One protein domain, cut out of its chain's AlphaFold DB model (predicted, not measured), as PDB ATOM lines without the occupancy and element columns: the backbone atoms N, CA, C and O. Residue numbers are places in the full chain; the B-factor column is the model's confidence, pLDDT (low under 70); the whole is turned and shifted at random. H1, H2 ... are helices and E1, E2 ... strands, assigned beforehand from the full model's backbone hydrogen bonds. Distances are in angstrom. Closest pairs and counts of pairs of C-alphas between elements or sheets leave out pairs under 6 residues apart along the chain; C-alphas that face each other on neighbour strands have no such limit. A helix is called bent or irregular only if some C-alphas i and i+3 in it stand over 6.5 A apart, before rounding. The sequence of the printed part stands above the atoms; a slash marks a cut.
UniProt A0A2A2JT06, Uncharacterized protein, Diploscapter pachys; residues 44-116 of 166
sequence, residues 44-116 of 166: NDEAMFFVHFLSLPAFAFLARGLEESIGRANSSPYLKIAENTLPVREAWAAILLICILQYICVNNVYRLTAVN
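This is residues 44 to 116 of the 166 residues of an uncharacterized protein of Diploscapter pachys (UniProt A0A2A2JT06). The model is a flat, open triangle: the long helix H2 makes one side, and the two arms of the bent helix H1 make the other two, leaving the middle empty. A small hairpin of E1 and E2 lies at the corner between H1b and H2. The printed part has 73 residues, mostly helix, with two named helices and two named strands in the order H1, E1, E2, H2, and the sheet E1 - E2 is antiparallel. It is only just loose, close to extended, with a radius of gyration of the C-alphas of 16.4 A and spans of 47 by 33 by 14 A.

E1 is residues 78 to 81, and E2 is residues 84 to 89. H2, residues 90 to 115, is 38.0 A long and ends at C-alpha 115 (-34.619, -43.781, -34.382). H1, residues 44 to 74, was assigned as one helix by its hydrogen bonds but is bent, with C-alphas 61 and 64 7.9 A apart. Its arm H1a, residues 44 to 61, is 27.5 A long and begins at C-alpha 44 (-40.018, -49.609, -27.547); H1b, residues 64 to 74, is 15.5 A.

The hairpin E1 and E2 has N 79 and O 88 within hydrogen-bond range at 2.8 A. The closest C-alphas of E1 and H2, Leu 79 and Glu 90, are 4.5 A apart. H1b and H2 only just touch, only at their ends, with 3 pairs of C-alphas within 8 A, Ala 73 and Ala 91 closest at 5.2 A. H1a touches H2 with residues 44 to 48 alone, closest at the C-alphas of Asn 44 and Tyr 110, 5.8 A, at a steep tilt of 45 degrees, opposite ways. H1a and H1b are about perpendicular at 79 degrees. H1a is apart from E1 and E2. Every O i to N i+4 pair is within hydrogen-bond range in H1b, against 10 of 14 in H1a and 21 of 22 in H2.

The two C-alphas farthest apart, Glu 83 and Asn 116, are 47.2 A apart. Residues 49 to 68 of H1 and 96 to 102 of H2 stand free. The printed part has no cut, its three links are tight, and no printed residue is under 70 in pLDDT.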
ATOM      1  N   ASN A  44     -40.667 -50.229 -28.712       84.88
ATOM      2  CA  ASN A  44     -40.018 -49.609 -27.547       84.88
ATOM      3  C   ASN A  44     -40.683 -49.987 -26.221       84.88
ATOM      4  O   ASN A  44     -39.987 -50.272 -25.251       84.88
ATOM      5  N   ASP A  45     -42.016 -50.021 -26.193       86.94
ATOM      6  CA  ASP A  45     -42.782 -50.300 -24.976       86.94
ATOM      7  C   ASP A  45     -42.576 -51.747 -24.504       86.94
ATOM      8  O   ASP A  45     -42.397 -51.999 -23.314       86.94
ATOM      9  N   GLU A  46     -42.518 -52.692 -25.446       88.19
ATOM     10  CA  GLU A  46     -42.258 -54.109 -25.176       88.19
ATOM     11  C   GLU A  46     -40.825 -54.320 -24.670       88.19
ATOM     12  O   GLU A  46     -40.611 -54.964 -23.643       88.19
ATOM     13  N   ALA A  47     -39.838 -53.709 -25.335       88.19
ATOM     14  CA  ALA A  47     -38.444 -53.758 -24.898       88.19
ATOM     15  C   ALA A  47     -38.262 -53.142 -23.499       88.19
ATOM     16  O   ALA A  47     -37.542 -53.691 -22.661       88.19
ATOM     17  N   MET A  48     -38.931 -52.018 -23.222       90.19
ATOM     18  CA  MET A  48     -38.910 -51.386 -21.905       90.19
ATOM     19  C   MET A  48     -39.553 -52.296 -20.855       90.19
ATOM     20  O   MET A  48     -38.953 -52.500 -19.797       90.19
ATOM     21  N   PHE A  49     -40.715 -52.885 -21.147       91.31
ATOM     22  CA  PHE A  49     -41.396 -53.817 -20.249       91.31
ATOM     23  C   PHE A  49     -40.499 -55.002 -19.876       91.31
ATOM     24  O   PHE A  49     -40.294 -55.252 -18.688       91.31
ATOM     25  N   PHE A  50     -39.901 -55.682 -20.859       90.81
ATOM     26  CA  PHE A  50     -39.066 -56.857 -20.599       90.81
ATOM     27  C   PHE A  50     -37.820 -56.537 -19.775       90.81
ATOM     28  O   PHE A  50     -37.513 -57.274 -18.841       90.81
ATOM     29  N   VAL A  51     -37.123 -55.434 -20.067       89.62
ATOM     30  CA  VAL A  51     -35.918 -55.052 -19.311       89.62
ATOM     31  C   VAL A  51     -36.254 -54.751 -17.848       89.62
ATOM     32  O   VAL A  51     -35.557 -55.221 -16.948       89.62
ATOM     33  N   HIS A  52     -37.340 -54.019 -17.588       89.75
ATOM     34  CA  HIS A  52     -37.734 -53.689 -16.217       89.75
ATOM     35  C   HIS A  52     -38.286 -54.912 -15.482       89.75
ATOM     36  O   HIS A  52     -37.904 -55.158 -14.339       89.75
ATOM     37  N   PHE A  53     -39.118 -55.720 -16.139       92.88
ATOM     38  CA  PHE A  53     -39.667 -56.939 -15.553       92.88
ATOM     39  C   PHE A  53     -38.566 -57.943 -15.194       92.88
ATOM     40  O   PHE A  53     -38.559 -58.477 -14.089       92.88
ATOM     41  N   LEU A  54     -37.583 -58.137 -16.079       91.62
ATOM     42  CA  LEU A  54     -36.459 -59.042 -15.832       91.62
ATOM     43  C   LEU A  54     -35.505 -58.521 -14.743       91.62
ATOM     44  O   LEU A  54     -34.806 -59.312 -14.114       91.62
ATOM     45  N   SER A  55     -35.504 -57.212 -14.468       90.75
ATOM     46  CA  SER A  55     -34.745 -56.639 -13.350       90.75
ATOM     47  C   SER A  55     -35.381 -56.906 -11.975       90.75
ATOM     48  O   SER A  55     -34.655 -57.012 -10.988       90.75
ATOM     49  N   LEU A  56     -36.710 -57.086 -11.894       90.25
ATOM     50  CA  LEU A  56     -37.435 -57.363 -10.641       90.25
ATOM     51  C   LEU A  56     -36.873 -58.539  -9.823       90.25
ATOM     52  O   LEU A  56     -36.619 -58.342  -8.634       90.25
ATOM     53  N   PRO A  57     -36.619 -59.733 -10.395       91.19
ATOM     54  CA  PRO A  57     -36.035 -60.837  -9.635       91.19
ATOM     55  C   PRO A  57     -34.623 -60.527  -9.122       91.19
ATOM     56  O   PRO A  57     -34.249 -61.008  -8.056       91.19
ATOM     57  N   ALA A  58     -33.848 -59.685  -9.815       89.50
ATOM     58  CA  ALA A  58     -32.522 -59.292  -9.341       89.50
ATOM     59  C   ALA A  58     -32.589 -58.418  -8.073       89.50
ATOM     60  O   ALA A  58     -31.699 -58.504  -7.227       89.50
ATOM     61  N   PHE A  59     -33.664 -57.641  -7.878       88.19
ATOM     62  CA  PHE A  59     -33.864 -56.867  -6.646       88.19
ATOM     63  C   PHE A  59     -34.047 -57.744  -5.401       88.19
ATOM     64  O   PHE A  59     -33.783 -57.267  -4.297       88.19
ATOM     65  N   ALA A  60     -34.412 -59.024  -5.547       89.25
ATOM     66  CA  ALA A  60     -34.489 -59.946  -4.415       89.25
ATOM     67  C   ALA A  60     -33.130 -60.105  -3.705       89.25
ATOM     68  O   ALA A  60     -33.082 -60.201  -2.479       89.25
ATOM     69  N   PHE A  61     -32.013 -60.030  -4.440       92.56
ATOM     70  CA  PHE A  61     -30.671 -60.052  -3.846       92.56
ATOM     71  C   PHE A  61     -30.361 -58.803  -3.007       92.56
ATOM     72  O   PHE A  61     -29.491 -58.845  -2.139       92.56
ATOM     73  N   LEU A  62     -31.079 -57.698  -3.234       89.94
ATOM     74  CA  LEU A  62     -30.924 -56.427  -2.519       89.94
ATOM     75  C   LEU A  62     -31.984 -56.226  -1.420       89.94
ATOM     76  O   LEU A  62     -32.056 -55.143  -0.837       89.94
ATOM     77  N   ALA A  63     -32.779 -57.253  -1.094       89.06
ATOM     78  CA  ALA A  63     -33.914 -57.138  -0.174       89.06
ATOM     79  C   ALA A  63     -33.545 -56.512   1.184       89.06
ATOM     80  O   ALA A  63     -34.255 -55.637   1.668       89.06
ATOM     81  N   ARG A  64     -32.387 -56.872   1.757       89.00
ATOM     82  CA  ARG A  64     -31.933 -56.325   3.050       89.00
ATOM     83  C   ARG A  64     -31.703 -54.811   3.004       89.00
ATOM     84  O   ARG A  64     -32.144 -54.090   3.889       89.00
ATOM     85  N   GLY A  65     -31.061 -54.316   1.945       90.00
ATOM     86  CA  GLY A  65     -30.856 -52.875   1.760       90.00
ATOM     87  C   GLY A  65     -32.165 -52.129   1.482       90.00
ATOM     88  O   GLY A  65     -32.314 -50.963   1.855       90.00
ATOM     89  N   LEU A  66     -33.139 -52.808   0.866       90.00
ATOM     90  CA  LEU A  66     -34.471 -52.260   0.639       90.00
ATOM     91  C   LEU A  66     -35.252 -52.110   1.951       90.00
ATOM     92  O   LEU A  66     -35.849 -51.057   2.164       90.00
ATOM     93  N   GLU A  67     -35.210 -53.101   2.843       93.06
ATOM     94  CA  GLU A  67     -35.852 -53.028   4.166       93.06
ATOM     95  C   GLU A  67     -35.339 -51.835   4.979       93.06
ATOM     96  O   GLU A  67     -36.131 -51.046   5.502       93.06
ATOM     97  N   GLU A  68     -34.019 -51.641   5.013       92.69
ATOM     98  CA  GLU A  68     -33.404 -50.488   5.676       92.69
ATOM     99  C   GLU A  68     -33.853 -49.161   5.045       92.69
ATOM    100  O   GLU A  68     -34.207 -48.211   5.750       92.69
ATOM    101  N   SER A  69     -33.890 -49.093   3.712       89.81
ATOM    102  CA  SER A  69     -34.302 -47.893   2.973       89.81
ATOM    103  C   SER A  69     -35.778 -47.552   3.197       89.81
ATOM    104  O   SER A  69     -36.120 -46.383   3.395       89.81
ATOM    105  N   ILE A  70     -36.650 -48.564   3.232       91.81
ATOM    106  CA  ILE A  70     -38.079 -48.420   3.542       91.81
ATOM    107  C   ILE A  70     -38.265 -47.954   4.988       91.81
ATOM    108  O   ILE A  70     -39.061 -47.045   5.237       91.81
ATOM    109  N   GLY A  71     -37.509 -48.516   5.935       92.56
ATOM    110  CA  GLY A  71     -37.506 -48.065   7.327       92.56
ATOM    111  C   GLY A  71     -37.186 -46.571   7.435       92.56
ATOM    112  O   GLY A  71     -37.941 -45.815   8.045       92.56
ATOM    113  N   ARG A  72     -36.133 -46.115   6.745       90.00
ATOM    114  CA  ARG A  72     -35.740 -44.694   6.707       90.00
ATOM    115  C   ARG A  72     -36.794 -43.806   6.043       90.00
ATOM    116  O   ARG A  72     -37.058 -42.714   6.543       90.00
ATOM    117  N   ALA A  73     -37.425 -44.265   4.960       89.81
ATOM    118  CA  ALA A  73     -38.508 -43.533   4.300       89.81
ATOM    119  C   ALA A  73     -39.756 -43.412   5.195       89.81
ATOM    120  O   ALA A  73     -40.405 -42.366   5.233       89.81
ATOM    121  N   ASN A  74     -40.062 -44.448   5.978       90.69
ATOM    122  CA  ASN A  74     -41.163 -44.440   6.941       90.69
ATOM    123  C   ASN A  74     -40.882 -43.577   8.171       90.69
ATOM    124  O   ASN A  74     -41.821 -43.076   8.779       90.69
ATOM    125  N   SER A  75     -39.623 -43.366   8.539       91.12
ATOM    126  CA  SER A  75     -39.257 -42.442   9.617       91.12
ATOM    127  C   SER A  75     -39.123 -40.987   9.155       91.12
ATOM    128  O   SER A  75     -38.890 -40.113   9.987       91.12
ATOM    129  N   SER A  76     -39.269 -40.696   7.855       88.81
ATOM    130  CA  SER A  76     -39.086 -39.340   7.333       88.81
ATOM    131  C   SER A  76     -40.206 -38.389   7.790       88.81
ATOM    132  O   SER A  76     -41.346 -38.833   8.007       88.81
ATOM    133  N   PRO A  77     -39.916 -37.076   7.894       87.06
ATOM    134  CA  PRO A  77     -40.918 -36.078   8.249       87.06
ATOM    135  C   PRO A  77     -42.038 -36.008   7.204       87.06
ATOM    136  O   PRO A  77     -41.888 -36.430   6.050       87.06
ATOM    137  N   TYR A  78     -43.185 -35.484   7.636       86.62
ATOM    138  CA  TYR A  78     -44.297 -35.166   6.748       86.62
ATOM    139  C   TYR A  78     -43.925 -34.016   5.818       86.62
ATOM    140  O   TYR A  78     -43.252 -33.066   6.225       86.62
ATOM    141  N   LEU A  79     -44.392 -34.104   4.577       83.75
ATOM    142  CA  LEU A  79     -44.180 -33.091   3.562       83.75
ATOM    143  C   LEU A  79     -44.860 -31.786   3.992       83.75
ATOM    144  O   LEU A  79     -46.078 -31.733   4.191       83.75
ATOM    145  N   LYS A  80     -44.059 -30.730   4.122       82.81
ATOM    146  CA  LYS A  80     -44.533 -29.370   4.376       82.81
ATOM    147  C   LYS A  80     -44.597 -28.633   3.045       82.81
ATOM    148  O   LYS A  80     -43.562 -28.425   2.418       82.81
ATOM    149  N   ILE A  81     -45.796 -28.254   2.612       81.12
ATOM    150  CA  ILE A  81     -45.972 -27.382   1.445       81.12
ATOM    151  C   ILE A  81     -46.468 -26.037   1.959       81.12
ATOM    152  O   ILE A  81     -47.584 -25.945   2.470       81.12
ATOM    153  N   ALA A  82     -45.622 -25.014   1.827       80.56
ATOM    154  CA  ALA A  82     -45.809 -23.714   2.466       80.56
ATOM    155  C   ALA A  82     -46.030 -23.867   3.987       80.56
ATOM    156  O   ALA A  82     -45.072 -24.142   4.707       80.56
ATOM    157  N   GLU A  83     -47.276 -23.760   4.457       76.19
ATOM    158  CA  GLU A  83     -47.658 -23.858   5.877       76.19
ATOM    159  C   GLU A  83     -48.519 -25.092   6.204       76.19
ATOM    160  O   GLU A  83     -48.704 -25.427   7.375       76.19
ATOM    161  N   ASN A  84     -48.997 -25.828   5.193       76.06
ATOM    162  CA  ASN A  84     -49.842 -26.999   5.407       76.06
ATOM    163  C   ASN A  84     -48.998 -28.279   5.438       76.06
ATOM    164  O   ASN A  84     -48.196 -28.554   4.539       76.06
ATOM    165  N   THR A  85     -49.206 -29.090   6.476       78.25
ATOM    166  CA  THR A  85     -48.635 -30.438   6.563       78.25
ATOM    167  C   THR A  85     -49.555 -31.408   5.841       78.25
ATOM    168  O   THR A  85     -50.706 -31.606   6.227       78.25
ATOM    169  N   LEU A  86     -49.061 -32.005   4.760       78.38
ATOM    170  CA  LEU A  86     -49.783 -33.080   4.092       78.38
ATOM    171  C   LEU A  86     -49.514 -34.404   4.817       78.38
ATOM    172  O   LEU A  86     -48.393 -34.629   5.279       78.38
ATOM    173  N   PRO A  87     -50.483 -35.337   4.860       79.56
ATOM    174  CA  PRO A  87     -50.308 -36.663   5.456       79.56
ATOM    175  C   PRO A  87     -49.446 -37.597   4.582       79.56
ATOM    176  O   PRO A  87     -49.601 -38.815   4.613       79.56
ATOM    177  N   VAL A  88     -48.535 -37.040   3.782       83.25
ATOM    178  CA  VAL A  88     -47.605 -37.769   2.918       83.25
ATOM    179  C   VAL A  88     -46.199 -37.506   3.428       83.25
ATOM    180  O   VAL A  88     -45.833 -36.366   3.705       83.25
ATOM    181  N   ARG A  89     -45.399 -38.560   3.581       87.75
ATOM    182  CA  ARG A  89     -44.004 -38.427   4.009       87.75
ATOM    183  C   ARG A  89     -43.152 -37.884   2.865       87.75
ATOM    184  O   ARG A  89     -43.299 -38.318   1.723       87.75
ATOM    185  N   GLU A  90     -42.238 -36.978   3.188       89.00
ATOM    186  CA  GLU A  90     -41.369 -36.312   2.214       89.00
ATOM    187  C   GLU A  90     -40.558 -37.308   1.369       89.00
ATOM    188  O   GLU A  90     -40.521 -37.187   0.146       89.00
ATOM    189  N   ALA A  91     -39.980 -38.343   1.993       91.12
ATOM    190  CA  ALA A  91     -39.178 -39.338   1.283       91.12
ATOM    191  C   ALA A  91     -39.999 -40.109   0.237       91.12
ATOM    192  O   ALA A  91     -39.542 -40.301  -0.887       91.12
ATOM    193  N   TRP A  92     -41.232 -40.502   0.573       91.44
ATOM    194  CA  TRP A  92     -42.125 -41.191  -0.362       91.44
ATOM    195  C   TRP A  92     -42.564 -40.280  -1.513       91.44
ATOM    196  O   TRP A  92     -42.613 -40.728  -2.659       91.44
ATOM    197  N   ALA A  93     -42.811 -38.994  -1.238       91.19
ATOM    198  CA  ALA A  93     -43.101 -38.009  -2.278       91.19
ATOM    199  C   ALA A  93     -41.903 -37.805  -3.227       91.19
ATOM    200  O   ALA A  93     -42.078 -37.792  -4.446       91.19
ATOM    201  N   ALA A  94     -40.685 -37.712  -2.685       91.50
ATOM    202  CA  ALA A  94     -39.460 -37.587  -3.473       91.50
ATOM    203  C   ALA A  94     -39.194 -38.832  -4.334       91.50
ATOM    204  O   ALA A  94     -38.887 -38.699  -5.519       91.50
ATOM    205  N   ILE A  95     -39.366 -40.038  -3.778       93.25
ATOM    206  CA  ILE A  95     -39.235 -41.298  -4.527       93.25
ATOM    207  C   ILE A  95     -40.232 -41.328  -5.687       93.25
ATOM    208  O   ILE A  95     -39.837 -41.602  -6.818       93.25
ATOM    209  N   LEU A  96     -41.499 -40.988  -5.437       93.81
ATOM    210  CA  LEU A  96     -42.530 -40.958  -6.473       93.81
ATOM    211  C   LEU A  96     -42.177 -39.965  -7.591       93.81
ATOM    212  O   LEU A  96     -42.272 -40.308  -8.770       93.81
ATOM    213  N   LEU A  97     -41.698 -38.769  -7.235       93.06
ATOM    214  CA  LEU A  97     -41.243 -37.775  -8.207       93.06
ATOM    215  C   LEU A  97     -40.066 -38.293  -9.049       93.06
ATOM    216  O   LEU A  97     -40.079 -38.162 -10.274       93.06
ATOM    217  N   ILE A  98     -39.071 -38.918  -8.413       93.06
ATOM    218  CA  ILE A  98     -37.918 -39.506  -9.105       93.06
ATOM    219  C   ILE A  98     -38.371 -40.630 -10.042       93.06
ATOM    220  O   ILE A  98     -37.907 -40.682 -11.180       93.06
ATOM    221  N   CYS A  99     -39.306 -41.488  -9.624       94.56
ATOM    222  CA  CYS A  99     -39.858 -42.551 -10.463       94.56
ATOM    223  C   CYS A  99     -40.563 -41.997 -11.707       94.56
ATOM    224  O   CYS A  99     -40.332 -42.503 -12.806       94.56
ATOM    225  N   ILE A 100     -41.370 -40.940 -11.567       95.44
ATOM    226  CA  ILE A 100     -42.047 -40.297 -12.704       95.44
ATOM    227  C   ILE A 100     -41.024 -39.696 -13.674       95.44
ATOM    228  O   ILE A 100     -41.077 -39.960 -14.877       95.44
ATOM    229  N   LEU A 101     -40.060 -38.921 -13.166       92.81
ATOM    230  CA  LEU A 101     -39.019 -38.308 -13.998       92.81
ATOM    231  C   LEU A 101     -38.148 -39.361 -14.692       92.81
ATOM    232  O   LEU A 101     -37.784 -39.205 -15.862       92.81
ATOM    233  N   GLN A 102     -37.826 -40.446 -13.986       92.62
ATOM    234  CA  GLN A 102     -37.060 -41.558 -14.529       92.62
ATOM    235  C   GLN A 102     -37.841 -42.274 -15.626       92.62
ATOM    236  O   GLN A 102     -37.278 -42.499 -16.695       92.62
ATOM    237  N   TYR A 103     -39.124 -42.564 -15.410       93.56
ATOM    238  CA  TYR A 103     -39.988 -43.166 -16.423       93.56
ATOM    239  C   TYR A 103     -40.047 -42.310 -17.691       93.56
ATOM    240  O   TYR A 103     -39.754 -42.803 -18.782       93.56
ATOM    241  N   ILE A 104     -40.340 -41.010 -17.553       93.75
ATOM    242  CA  ILE A 104     -40.400 -40.084 -18.693       93.75
ATOM    243  C   ILE A 104     -39.071 -40.092 -19.447       93.75
ATOM    244  O   ILE A 104     -39.057 -40.143 -20.679       93.75
ATOM    245  N   CYS A 105     -37.937 -40.054 -18.744       92.69
ATOM    246  CA  CYS A 105     -36.659 -40.036 -19.435       92.69
ATOM    247  C   CYS A 105     -36.316 -41.371 -20.102       92.69
ATOM    248  O   CYS A 105     -35.912 -41.365 -21.263       92.69
ATOM    249  N   VAL A 106     -36.489 -42.498 -19.411       90.81
ATOM    250  CA  VAL A 106     -36.192 -43.825 -19.966       90.81
ATOM    251  C   VAL A 106     -37.055 -44.091 -21.193       90.81
ATOM    252  O   VAL A 106     -36.523 -44.496 -22.224       90.81
ATOM    253  N   ASN A 107     -38.344 -43.754 -21.140       91.62
ATOM    254  CA  ASN A 107     -39.231 -43.866 -22.292       91.62
ATOM    255  C   ASN A 107     -38.720 -43.045 -23.490       91.62
ATOM    256  O   ASN A 107     -38.631 -43.545 -24.611       91.62
ATOM    257  N   ASN A 108     -38.308 -41.793 -23.263       91.31
ATOM    258  CA  ASN A 108     -37.743 -40.962 -24.327       91.31
ATOM    259  C   ASN A 108     -36.419 -41.519 -24.872       91.31
ATOM    260  O   ASN A 108     -36.219 -41.493 -26.082       91.31
ATOM    261  N   VAL A 109     -35.545 -42.064 -24.022       91.56
ATOM    262  CA  VAL A 109     -34.288 -42.707 -24.447       91.56
ATOM    263  C   VAL A 109     -34.562 -43.933 -25.316       91.56
ATOM    264  O   VAL A 109     -33.949 -44.072 -26.372       91.56
ATOM    265  N   TYR A 110     -35.512 -44.787 -24.934       90.56
ATOM    266  CA  TYR A 110     -35.896 -45.955 -25.732       90.56
ATOM    267  C   TYR A 110     -36.455 -45.532 -27.095       90.56
ATOM    268  O   TYR A 110     -36.032 -46.055 -28.126       90.56
ATOM    269  N   ARG A 111     -37.322 -44.509 -27.127       90.31
ATOM    270  CA  ARG A 111     -37.816 -43.930 -28.388       90.31
ATOM    271  C   ARG A 111     -36.693 -43.355 -29.247       90.31
ATOM    272  O   ARG A 111     -36.727 -43.530 -30.462       90.31
ATOM    273  N   LEU A 112     -35.708 -42.699 -28.635       89.94
ATOM    274  CA  LEU A 112     -34.564 -42.121 -29.336       89.94
ATOM    275  C   LEU A 112     -33.635 -43.201 -29.906       89.94
ATOM    276  O   LEU A 112     -33.155 -43.047 -31.022       89.94
ATOM    277  N   THR A 113     -33.449 -44.303 -29.176       87.88
ATOM    278  CA  THR A 113     -32.640 -45.468 -29.585       87.88
ATOM    279  C   THR A 113     -33.269 -46.235 -30.735       87.88
ATOM    280  O   THR A 113     -32.567 -46.789 -31.569       87.88
ATOM    281  N   ALA A 114     -34.597 -46.227 -30.850       86.88
ATOM    282  CA  ALA A 114     -35.236 -46.787 -32.031       86.88
ATOM    283  C   ALA A 114     -34.932 -45.990 -33.305       86.88
ATOM    284  O   ALA A 114     -34.929 -46.574 -34.390       86.88
ATOM    285  N   VAL A 115     -34.737 -44.669 -33.210       88.31
ATOM    286  CA  VAL A 115     -34.619 -43.781 -34.382       88.31
ATOM    287  C   VAL A 115     -33.202 -43.330 -34.708       88.31
ATOM    288  O   VAL A 115     -32.952 -42.988 -35.859       88.31
ATOM    289  N   ASN A 116     -32.293 -43.365 -33.737       88.62
ATOM    290  CA  ASN A 116     -30.898 -42.960 -33.877       88.62
ATOM    291  C   ASN A 116     -29.956 -44.092 -33.469       88.62
ATOM    292  O   ASN A 116     -30.353 -45.005 -32.751       88.62
TER     293      ASN A 116